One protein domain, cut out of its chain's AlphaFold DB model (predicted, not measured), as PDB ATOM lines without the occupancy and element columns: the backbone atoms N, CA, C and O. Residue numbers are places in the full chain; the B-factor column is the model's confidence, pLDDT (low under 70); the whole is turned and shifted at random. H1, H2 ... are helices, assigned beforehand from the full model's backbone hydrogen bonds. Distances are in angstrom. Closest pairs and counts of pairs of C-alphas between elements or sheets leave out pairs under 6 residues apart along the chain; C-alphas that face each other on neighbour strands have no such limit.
ATOM      1  N   LYS A 208      95.079   4.758 180.163       82.31
ATOM      2  CA  LYS A 208      94.908   5.829 179.158       82.31
ATOM      3  C   LYS A 208      96.159   6.687 179.013       82.31
ATOM      4  O   LYS A 208      96.573   6.962 177.893       82.31
ATOM      5  N   LEU A 209      96.781   7.078 180.125       87.81
ATOM      6  CA  LEU A 209      98.003   7.881 180.095       87.81
ATOM      7  C   LEU A 209      99.176   7.121 179.459       87.81
ATOM      8  O   LEU A 209      99.929   7.689 178.672       87.81
ATOM      9  N   SER A 210      99.316   5.832 179.779       87.88
ATOM     10  CA  SER A 210     100.338   4.976 179.173       87.88
ATOM     11  C   SER A 210     100.131   4.816 177.664       87.88
ATOM     12  O   SER A 210     101.084   4.947 176.900       87.88
ATOM     13  N   GLU A 211      98.898   4.564 177.221       85.19
ATOM     14  CA  GLU A 211      98.569   4.428 175.796       85.19
ATOM     15  C   GLU A 211      98.745   5.745 175.034       85.19
ATOM     16  O   GLU A 211      99.311   5.752 173.944       85.19
ATOM     17  N   ALA A 212      98.358   6.877 175.630       86.69
ATOM     18  CA  ALA A 212      98.597   8.195 175.048       86.69
ATOM     19  C   ALA A 212     100.090   8.435 174.778       86.69
ATOM     20  O   ALA A 212     100.445   8.920 173.707       86.69
ATOM     21  N   LYS A 213     100.968   8.024 175.701       89.62
ATOM     22  CA  LYS A 213     102.421   8.144 175.529       89.62
ATOM     23  C   LYS A 213     102.961   7.258 174.401       89.62
ATOM     24  O   LYS A 213     103.860   7.673 173.677       89.62
ATOM     25  N   LYS A 214     102.429   6.045 174.230       88.12
ATOM     26  CA  LYS A 214     102.800   5.175 173.097       88.12
ATOM     27  C   LYS A 214     102.405   5.808 171.764       88.12
ATOM     28  O   LYS A 214     103.194   5.810 170.826       88.12
ATOM     29  N   ILE A 215     101.201   6.375 171.702       87.94
ATOM     30  CA  ILE A 215     100.693   7.073 170.515       87.94
ATOM     31  C   ILE A 215     101.528   8.319 170.214       87.94
ATOM     32  O   ILE A 215     101.805   8.586 169.052       87.94
ATOM     33  N   GLU A 216     101.949   9.066 171.233       90.31
ATOM     34  CA  GLU A 216     102.837  10.220 171.068       90.31
ATOM     35  C   GLU A 216     104.151   9.824 170.380       90.31
ATOM     36  O   GLU A 216     104.494  10.415 169.360       90.31
ATOM     37  N   LEU A 217     104.812   8.761 170.851       91.19
ATOM     38  CA  LEU A 217     106.040   8.245 170.231       91.19
ATOM     39  C   LEU A 217     105.822   7.789 168.781       91.19
ATOM     40  O   LEU A 217     106.631   8.098 167.909       91.19
ATOM     41  N   LEU A 218     104.710   7.102 168.511       88.75
ATOM     42  CA  LEU A 218     104.341   6.683 167.157       88.75
ATOM     43  C   LEU A 218     104.152   7.893 166.227       88.75
ATOM     44  O   LEU A 218     104.628   7.907 165.092       88.75
ATOM     45  N   ILE A 219     103.463   8.935 166.703       90.00
ATOM     46  CA  ILE A 219     103.269  10.173 165.944       90.00
ATOM     47  C   ILE A 219     104.620  10.842 165.668       90.00
ATOM     48  O   ILE A 219     104.846  11.278 164.540       90.00
ATOM     49  N   GLU A 220     105.508  10.925 166.661       91.69
ATOM     50  CA  GLU A 220     106.846  11.506 166.501       91.69
ATOM     51  C   GLU A 220     107.661  10.781 165.424       91.69
ATOM     52  O   GLU A 220     108.212  11.436 164.535       91.69
ATOM     53  N   GLU A 221     107.674   9.446 165.449       89.75
ATOM     54  CA  GLU A 221     108.349   8.617 164.445       89.75
ATOM     55  C   GLU A 221     107.810   8.891 163.034       89.75
ATOM     56  O   GLU A 221     108.568   9.232 162.122       89.75
ATOM     57  N   HIS A 222     106.489   8.850 162.851       88.31
ATOM     58  CA  HIS A 222     105.884   9.109 161.543       88.31
ATOM     59  C   HIS A 222     106.095  10.544 161.049       88.31
ATOM     60  O   HIS A 222     106.243  10.775 159.844       88.31
ATOM     61  N   VAL A 223     106.100  11.528 161.952       90.06
ATOM     62  CA  VAL A 223     106.392  12.921 161.597       90.06
ATOM     63  C   VAL A 223     107.833  13.051 161.107       90.06
ATOM     64  O   VAL A 223     108.049  13.689 160.072       90.06
ATOM     65  N   ASP A 224     108.797  12.434 161.787       91.12
ATOM     66  CA  ASP A 224     110.203  12.426 161.374       91.12
ATOM     67  C   ASP A 224     110.391  11.751 160.002       91.12
ATOM     68  O   ASP A 224     110.986  12.339 159.090       91.12
ATOM     69  N   GLU A 225     109.792  10.576 159.782       88.88
ATOM     70  CA  GLU A 225     109.804   9.904 158.476       88.88
ATOM     71  C   GLU A 225     109.241  10.793 157.358       88.88
ATOM     72  O   GLU A 225     109.817  10.912 156.268       88.88
ATOM     73  N   MET A 226     108.113  11.458 157.623       87.50
ATOM     74  CA  MET A 226     107.494  12.363 156.663       87.50
ATOM     75  C   MET A 226     108.372  13.580 156.371       87.50
ATOM     76  O   MET A 226     108.482  13.987 155.210       87.50
ATOM     77  N   GLN A 227     109.007  14.161 157.389       90.25
ATOM     78  CA  GLN A 227     109.931  15.280 157.220       90.25
ATOM     79  C   GLN A 227     111.137  14.876 156.367       90.25
ATOM     80  O   GLN A 227     111.444  15.575 155.394       90.25
ATOM     81  N   LYS A 228     111.752  13.720 156.648       89.75
ATOM     82  CA  LYS A 228     112.844  13.147 155.843       89.75
ATOM     83  C   LYS A 228     112.430  12.981 154.381       89.75
ATOM     84  O   LYS A 228     113.131  13.442 153.476       89.75
ATOM     85  N   LEU A 229     111.260  12.390 154.132       88.38
ATOM     86  CA  LEU A 229     110.747  12.162 152.780       88.38
ATOM     87  C   LEU A 229     110.488  13.472 152.022       88.38
ATOM     88  O   LEU A 229     110.812  13.581 150.833       88.38
ATOM     89  N   LEU A 230     109.903  14.471 152.687       89.38
ATOM     90  CA  LEU A 230     109.644  15.785 152.095       89.38
ATOM     91  C   LEU A 230     110.942  16.528 151.781       89.38
ATOM     92  O   LEU A 230     111.070  17.054 150.675       89.38
ATOM     93  N   ALA A 231     111.904  16.533 152.708       89.88
ATOM     94  CA  ALA A 231     113.212  17.149 152.510       89.88
ATOM     95  C   ALA A 231     113.950  16.511 151.324       89.88
ATOM     96  O   ALA A 231     114.393  17.217 150.413       89.88
ATOM     97  N   PHE A 232     113.993  15.176 151.274       87.94
ATOM     98  CA  PHE A 232     114.625  14.435 150.185       87.94
ATOM     99  C   PHE A 232     113.978  14.737 148.828       87.94
ATOM    100  O   PHE A 232     114.664  15.046 147.852       87.94
ATOM    101  N   ARG A 233     112.641  14.716 148.752       87.06
ATOM    102  CA  ARG A 233     111.911  15.029 147.513       87.06
ATOM    103  C   ARG A 233     112.092  16.473 147.073       87.06
ATOM    104  O   ARG A 233     112.266  16.716 145.878       87.06
ATOM    105  N   ALA A 234     112.033  17.422 148.003       89.06
ATOM    106  CA  ALA A 234     112.244  18.833 147.708       89.06
ATOM    107  C   ALA A 234     113.647  19.055 147.134       89.06
ATOM    108  O   ALA A 234     113.782  19.723 146.106       89.06
ATOM    109  N   PHE A 235     114.664  18.427 147.730       88.25
ATOM    110  CA  PHE A 235     116.033  18.462 147.230       88.25
ATOM    111  C   PHE A 235     116.141  17.857 145.824       88.25
ATOM    112  O   PHE A 235     116.558  18.550 144.899       88.25
ATOM    113  N   ALA A 236     115.683  16.617 145.630       86.44
ATOM    114  CA  ALA A 236     115.762  15.924 144.342       86.44
ATOM    115  C   ALA A 236     114.996  16.647 143.218       86.44
ATOM    116  O   ALA A 236     115.415  16.644 142.063       86.44
ATOM    117  N   THR A 237     113.872  17.295 143.539       85.50
ATOM    118  CA  THR A 237     113.055  17.999 142.537       85.50
ATOM    119  C   THR A 237     113.624  19.376 142.198       85.50
ATOM    120  O   THR A 237     113.626  19.766 141.032       85.50
ATOM    121  N   THR A 238     114.098  20.116 143.202       88.19
ATOM    122  CA  THR A 238     114.555  21.508 143.036       88.19
ATOM    123  C   THR A 238     116.000  21.579 142.551       88.19
ATOM    124  O   THR A 238     116.373  22.520 141.857       88.19
ATOM    125  N   ARG A 239     116.822  20.583 142.899       88.81
ATOM    126  CA  ARG A 239     118.257  20.517 142.592       88.81
ATOM    127  C   ARG A 239     118.580  19.352 141.660       88.81
ATOM    128  O   ARG A 239     119.527  18.607 141.914       88.81
ATOM    129  N   LYS A 240     117.788  19.190 140.591       82.81
ATOM    130  CA  LYS A 240     118.006  18.154 139.561       82.81
ATOM    131  C   LYS A 240     119.426  18.183 138.999       82.81
ATOM    132  O   LYS A 240     120.050  17.143 138.855       82.81
ATOM    133  N   ASP A 241     119.958  19.384 138.788       87.38
ATOM    134  CA  ASP A 241     121.330  19.631 138.340       87.38
ATOM    135  C   ASP A 241     122.387  19.018 139.273       87.38
ATOM    136  O   ASP A 241     123.394  18.474 138.819       87.38
ATOM    137  N   ILE A 242     122.164  19.099 140.588       84.62
ATOM    138  CA  ILE A 242     123.035  18.476 141.585       84.62
ATOM    139  C   ILE A 242     122.809  16.969 141.628       84.62
ATOM    140  O   ILE A 242     123.777  16.226 141.747       84.62
ATOM    141  N   THR A 243     121.559  16.511 141.552       82.06
ATOM    142  CA  THR A 243     121.246  15.077 141.656       82.06
ATOM    143  C   THR A 243     121.799  14.290 140.469       82.06
ATOM    144  O   THR A 243     122.341  13.208 140.670       82.06
ATOM    145  N   GLU A 244     121.761  14.854 139.259       85.25
ATOM    146  CA  GLU A 244     122.402  14.278 138.069       85.25
ATOM    147  C   GLU A 244     123.925  14.205 138.234       85.25
ATOM    148  O   GLU A 244     124.514  13.137 138.076       85.25
ATOM    149  N   LYS A 245     124.565  15.303 138.660       84.00
ATOM    150  CA  LYS A 245     126.015  15.322 138.926       84.00
ATOM    151  C   LYS A 245     126.430  14.345 140.022       84.00
ATOM    152  O   LYS A 245     127.493  13.743 139.916       84.00
ATOM    153  N   LEU A 246     125.628  14.195 141.077       84.44
ATOM    154  CA  LEU A 246     125.862  13.212 142.139       84.44
ATOM    155  C   LEU A 246     125.853  11.782 141.589       84.44
ATOM    156  O   LEU A 246     126.671  10.979 142.025       84.44
ATOM    157  N   GLY A 247     124.990  11.486 140.612       82.62
ATOM    158  CA  GLY A 247     124.938  10.181 139.948       82.62
ATOM    159  C   GLY A 247     126.202   9.826 139.155       82.62
ATOM    160  O   GLY A 247     126.505   8.650 138.985       82.62
ATOM    161  N   GLU A 248     126.966  10.824 138.704       89.06
ATOM    162  CA  GLU A 248     128.219  10.631 137.958       89.06
ATOM    163  C   GLU A 248     129.469  10.541 138.858       89.06
ATOM    164  O   GLU A 248     130.566  10.239 138.380       89.06
ATOM    165  N   LYS A 249     129.348  10.845 140.157       88.94
ATOM    166  CA  LYS A 249     130.471  10.865 141.111       88.94
ATOM    167  C   LYS A 249     130.504   9.598 141.961       88.94
ATOM    168  O   LYS A 249     129.494   8.942 142.186       88.94
ATOM    169  N   SER A 250     131.689   9.251 142.470       89.31
ATOM    170  CA  SER A 250     131.821   8.133 143.408       89.31
ATOM    171  C   SER A 250     131.268   8.500 144.790       89.31
ATOM    172  O   SER A 250     131.380   9.645 145.229       89.31
ATOM    173  N   ALA A 251     130.744   7.512 145.523       84.81
ATOM    174  CA  ALA A 251     130.295   7.703 146.908       84.81
ATOM    175  C   ALA A 251     131.412   8.262 147.813       84.81
ATOM    176  O   ALA A 251     131.171   9.112 148.667       84.81
ATOM    177  N   MET A 252     132.661   7.853 147.566       87.31
ATOM    178  CA  MET A 252     133.833   8.356 148.287       87.31
ATOM    179  C   MET A 252     134.085   9.849 148.037       87.31
ATOM    180  O   MET A 252     134.462  10.578 148.950       87.31
ATOM    181  N   TRP A 253     133.850  10.334 146.812       90.94
ATOM    182  CA  TRP A 253     133.956  11.763 146.518       90.94
ATOM    183  C   TRP A 253     132.959  12.579 147.351       90.94
ATOM    184  O   TRP A 253     133.338  13.606 147.911       90.94
ATOM    185  N   LEU A 254     131.716  12.101 147.491       88.44
ATOM    186  CA  LEU A 254     130.698  12.755 148.319       88.44
ATOM    187  C   LEU A 254     131.121  12.809 149.792       88.44
ATOM    188  O   LEU A 254     130.988  13.854 150.423       88.44
ATOM    189  N   LEU A 255     131.688  11.722 150.320       89.38
ATOM    190  CA  LEU A 255     132.196  11.681 151.693       89.38
ATOM    191  C   LEU A 255     133.298  12.711 151.946       89.38
ATOM    192  O   LEU A 255     133.272  13.385 152.974       89.38
ATOM    193  N   TYR A 256     134.225  12.891 151.000       91.81
ATOM    194  CA  TYR A 256     135.238  13.942 151.113       91.81
ATOM    195  C   TYR A 256     134.621  15.341 151.134       91.81
ATOM    196  O   TYR A 256     135.025  16.158 151.956       91.81
ATOM    197  N   GLN A 257     133.618  15.605 150.291       91.31
ATOM    198  CA  GLN A 257     132.912  16.890 150.310       91.31
ATOM    199  C   GLN A 257     132.184  17.125 151.641       91.31
ATOM    200  O   GLN A 257     132.260  18.221 152.186       91.31
ATOM    201  N   LEU A 258     131.520  16.105 152.197       92.94
ATOM    202  CA  LEU A 258     130.836  16.215 153.491       92.94
ATOM    203  C   LEU A 258     131.825  16.436 154.645       92.94
ATOM    204  O   LEU A 258     131.565  17.276 155.497       92.94
ATOM    205  N   LYS A 259     132.984  15.764 154.638       94.00
ATOM    206  CA  LYS A 259     134.060  15.955 155.631       94.00
ATOM    207  C   LYS A 259     134.599  17.389 155.663       94.00
ATOM    208  O   LYS A 259     135.093  17.830 156.694       94.00
ATOM    209  N   ASP A 260     134.582  18.084 154.529       94.75
ATOM    210  CA  ASP A 260     135.094  19.453 154.430       94.75
ATOM    211  C   ASP A 260     134.057  20.514 154.848       94.75
ATOM    212  O   ASP A 260     134.436  21.657 155.097       94.75
ATOM    213  N   VAL A 261     132.768  20.154 154.927       94.62
ATOM    214  CA  VAL A 261     131.659  21.100 155.164       94.62
ATOM    215  C   VAL A 261     130.946  20.873 156.501       94.62
ATOM    216  O   VAL A 261     130.501  21.843 157.112       94.62
ATOM    217  N   LEU A 262     130.810  19.624 156.949       95.50
ATOM    218  CA  LEU A 262     130.154  19.281 158.212       95.50
ATOM    219  C   LEU A 262     131.104  19.458 159.396       95.50
ATOM    220  O   LEU A 262     132.320  19.290 159.273       95.50
ATOM    221  N   ASP A 263     130.540  19.743 160.566       96.56
ATOM    222  CA  ASP A 263     131.292  19.622 161.807       96.56
ATOM    223  C   ASP A 263     131.532  18.148 162.184       96.56
ATOM    224  O   ASP A 263     131.038  17.209 161.551       96.56
ATOM    225  N   ALA A 264     132.337  17.936 163.225       93.88
ATOM    226  CA  ALA A 264     132.722  16.598 163.651       93.88
ATOM    227  C   ALA A 264     131.540  15.750 164.157       93.88
ATOM    228  O   ALA A 264     131.589  14.525 164.037       93.88
ATOM    229  N   GLN A 265     130.500  16.358 164.736       94.81
ATOM    230  CA  GLN A 265     129.353  15.623 165.263       94.81
ATOM    231  C   GLN A 265     128.464  15.136 164.115       94.81
ATOM    232  O   GLN A 265     128.178  13.939 164.028       94.81
ATOM    233  N   ASP A 266     128.107  16.032 163.198       94.62
ATOM    234  CA  ASP A 266     127.268  15.711 162.044       94.62
ATOM    235  C   ASP A 266     127.958  14.729 161.091       94.62
ATOM    236  O   ASP A 266     127.333  13.783 160.603       94.62
ATOM    237  N   LEU A 267     129.268  14.889 160.868       93.06
ATOM    238  CA  LEU A 267     130.039  13.953 160.052       93.06
ATOM    239  C   LEU A 267     130.015  12.534 160.638       93.06
ATOM    240  O   LEU A 267     129.825  11.569 159.898       93.06
ATOM    241  N   ASN A 268     130.174  12.395 161.957       93.06
ATOM    242  CA  ASN A 268     130.123  11.089 162.616       93.06
ATOM    243  C   ASN A 268     128.731  10.449 162.526       93.06
ATOM    244  O   ASN A 268     128.641   9.237 162.337       93.06
ATOM    245  N   HIS A 269     127.650  11.233 162.600       92.94
ATOM    246  CA  HIS A 269     126.298  10.717 162.369       92.94
ATOM    247  C   HIS A 269     126.126  10.171 160.946       92.94
ATOM    248  O   HIS A 269     125.576   9.083 160.773       92.94
ATOM    249  N   VAL A 270     126.630  10.884 159.933       91.88
ATOM    250  CA  VAL A 270     126.587  10.421 158.537       91.88
ATOM    251  C   VAL A 270     127.387   9.131 158.354       91.88
ATOM    252  O   VAL A 270     126.881   8.187 157.752       91.88
ATOM    253  N   LEU A 271     128.618   9.071 158.874       91.56
ATOM    254  CA  LEU A 271     129.477   7.887 158.753       91.56
ATOM    255  C   LEU A 271     128.848   6.661 159.414       91.56
ATOM    256  O   LEU A 271     128.766   5.610 158.783       91.56
ATOM    257  N   LYS A 272     128.328   6.820 160.634       91.19
ATOM    258  CA  LYS A 272     127.622   5.750 161.339       91.19
ATOM    259  C   LYS A 272     126.383   5.281 160.571       91.19
ATOM    260  O   LYS A 272     126.181   4.085 160.414       91.19
ATOM    261  N   GLY A 273     125.596   6.207 160.018       88.88
ATOM    262  CA  GLY A 273     124.441   5.853 159.189       88.88
ATOM    263  C   GLY A 273     124.813   5.063 157.927       88.88
ATOM    264  O   GLY A 273     124.059   4.188 157.502       88.88
ATOM    265  N   ILE A 274     125.983   5.333 157.335       88.00
ATOM    266  CA  ILE A 274     126.506   4.555 156.202       88.00
ATOM    267  C   ILE A 274     126.951   3.165 156.656       88.00
ATOM    268  O   ILE A 274     126.635   2.201 155.966       88.00
ATOM    269  N   GLU A 275     127.649   3.043 157.787       86.69
ATOM    270  CA  GLU A 275     128.008   1.740 158.361       86.69
ATOM    271  C   GLU A 275     126.746   0.896 158.599       86.69
ATOM    272  O   GLU A 275     126.598  -0.171 158.001       86.69
ATOM    273  N   ASP A 276     125.781   1.418 159.357       85.75
ATOM    274  CA  ASP A 276     124.537   0.721 159.705       85.75
ATOM    275  C   ASP A 276     123.713   0.331 158.453       85.75
ATOM    276  O   ASP A 276     123.153  -0.770 158.361       85.75
ATOM    277  N   GLY A 277     123.670   1.211 157.444       77.38
ATOM    278  CA  GLY A 277     122.945   0.984 156.190       77.38
ATOM    279  C   GLY A 277     123.622  -0.008 155.236       77.38
ATOM    280  O   GLY A 277     122.940  -0.815 154.604       77.38
ATOM    281  N   VAL A 278     124.954   0.014 155.132       65.75
ATOM    282  CA  VAL A 278     125.719  -0.907 154.272       65.75
ATOM    283  C   VAL A 278     125.716  -2.326 154.850       65.75
ATOM    284  O   VAL A 278     125.607  -3.285 154.085       65.75
ATOM    285  N   PHE A 279     125.753  -2.478 156.178       54.34
ATOM    286  CA  PHE A 279     125.673  -3.792 156.826       54.34
ATOM    287  C   PHE A 279     124.257  -4.396 156.816       54.34
ATOM    288  O   PHE A 279     124.136  -5.611 156.675       54.34
ATOM    289  N   SER A 280     123.186  -3.589 156.838       53.00
ATOM    290  CA  SER A 280     121.807  -4.106 156.702       53.00
ATOM    291  C   SER A 280     121.531  -4.782 155.349       53.00
ATOM    292  O   SER A 280     120.755  -5.732 155.278       53.00
ATOM    293  N   ILE A 281     122.195  -4.350 154.269       49.69
ATOM    294  CA  ILE A 281     122.050  -4.957 152.930       49.69
ATOM    295  C   ILE A 281     122.663  -6.374 152.880       49.69
ATOM    296  O   ILE A 281     122.320  -7.170 152.007       49.69
ATOM    297  N   HIS A 282     123.557  -6.723 153.809       45.06
ATOM    298  CA  HIS A 282     124.191  -8.044 153.861       45.06
ATOM    299  C   HIS A 282     123.433  -9.085 154.699       45.06
ATOM    300  O   HIS A 282     123.752 -10.266 154.574       45.06
TER     301      HIS A 282
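AT A GLANCE: This is residues 208 to 282 of the 286 residues of the protein "Shikimate_DH domain-containing protein" of Clostridium sp. AM42-36 (UniProt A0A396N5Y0). Picture an open hook: one long, unbent helix, H1, is the shaft, and at its far end the short H2 turns the chain into H3 and H4, which run side by side in opposite ways. H1 makes the longest axis, and no helix touches another. The printed part has 75 residues with four named helices, H1, H2, H3 and H4 in chain order, and no named strand; its class is all helix. It is only just loose, close to extended, with a radius of gyration of the C-alphas of 16.9 A and spans of 53 by 29 by 27 A.

IN THESE COORDINATES: Find C-alpha 208 at (94.908, 5.829, 179.158); from there H1, residues 208 to 238, runs 44.0 A to C-alpha 238 at (114.555, 21.508, 143.036). Next comes H2, residues 240 to 247, 10.6 A long. H3, residues 251 to 261, is 15.8 A long. H4, residues 264 to 280, runs 24.4 A and ends at C-alpha 280, at (121.807, -4.106, 156.702).

HOW THE PARTS SIT: Look first at Ala 236 and Thr 243, the closest C-alphas of H1 and H2, 6.2 A apart; these helices are close but not clearly touching, about perpendicular at 86 degrees. H3 and H4 are also close but not clearly touching, at a shallow tilt of 20 degrees, opposite ways; their closest C-alphas, of Lys 259 and Leu 267, are 6.3 A apart. H1 is apart from H3 and H4. In H1, H2, H3 and H4 every O i to N i+4 pair is within hydrogen-bond range.

THE WHOLE: The C-alphas of Lys 208 and Glu 248 are the two farthest apart, 53.2 A. The printed part has no cut, and its three links are tight. Residues 278 to 282 have pLDDT under 70.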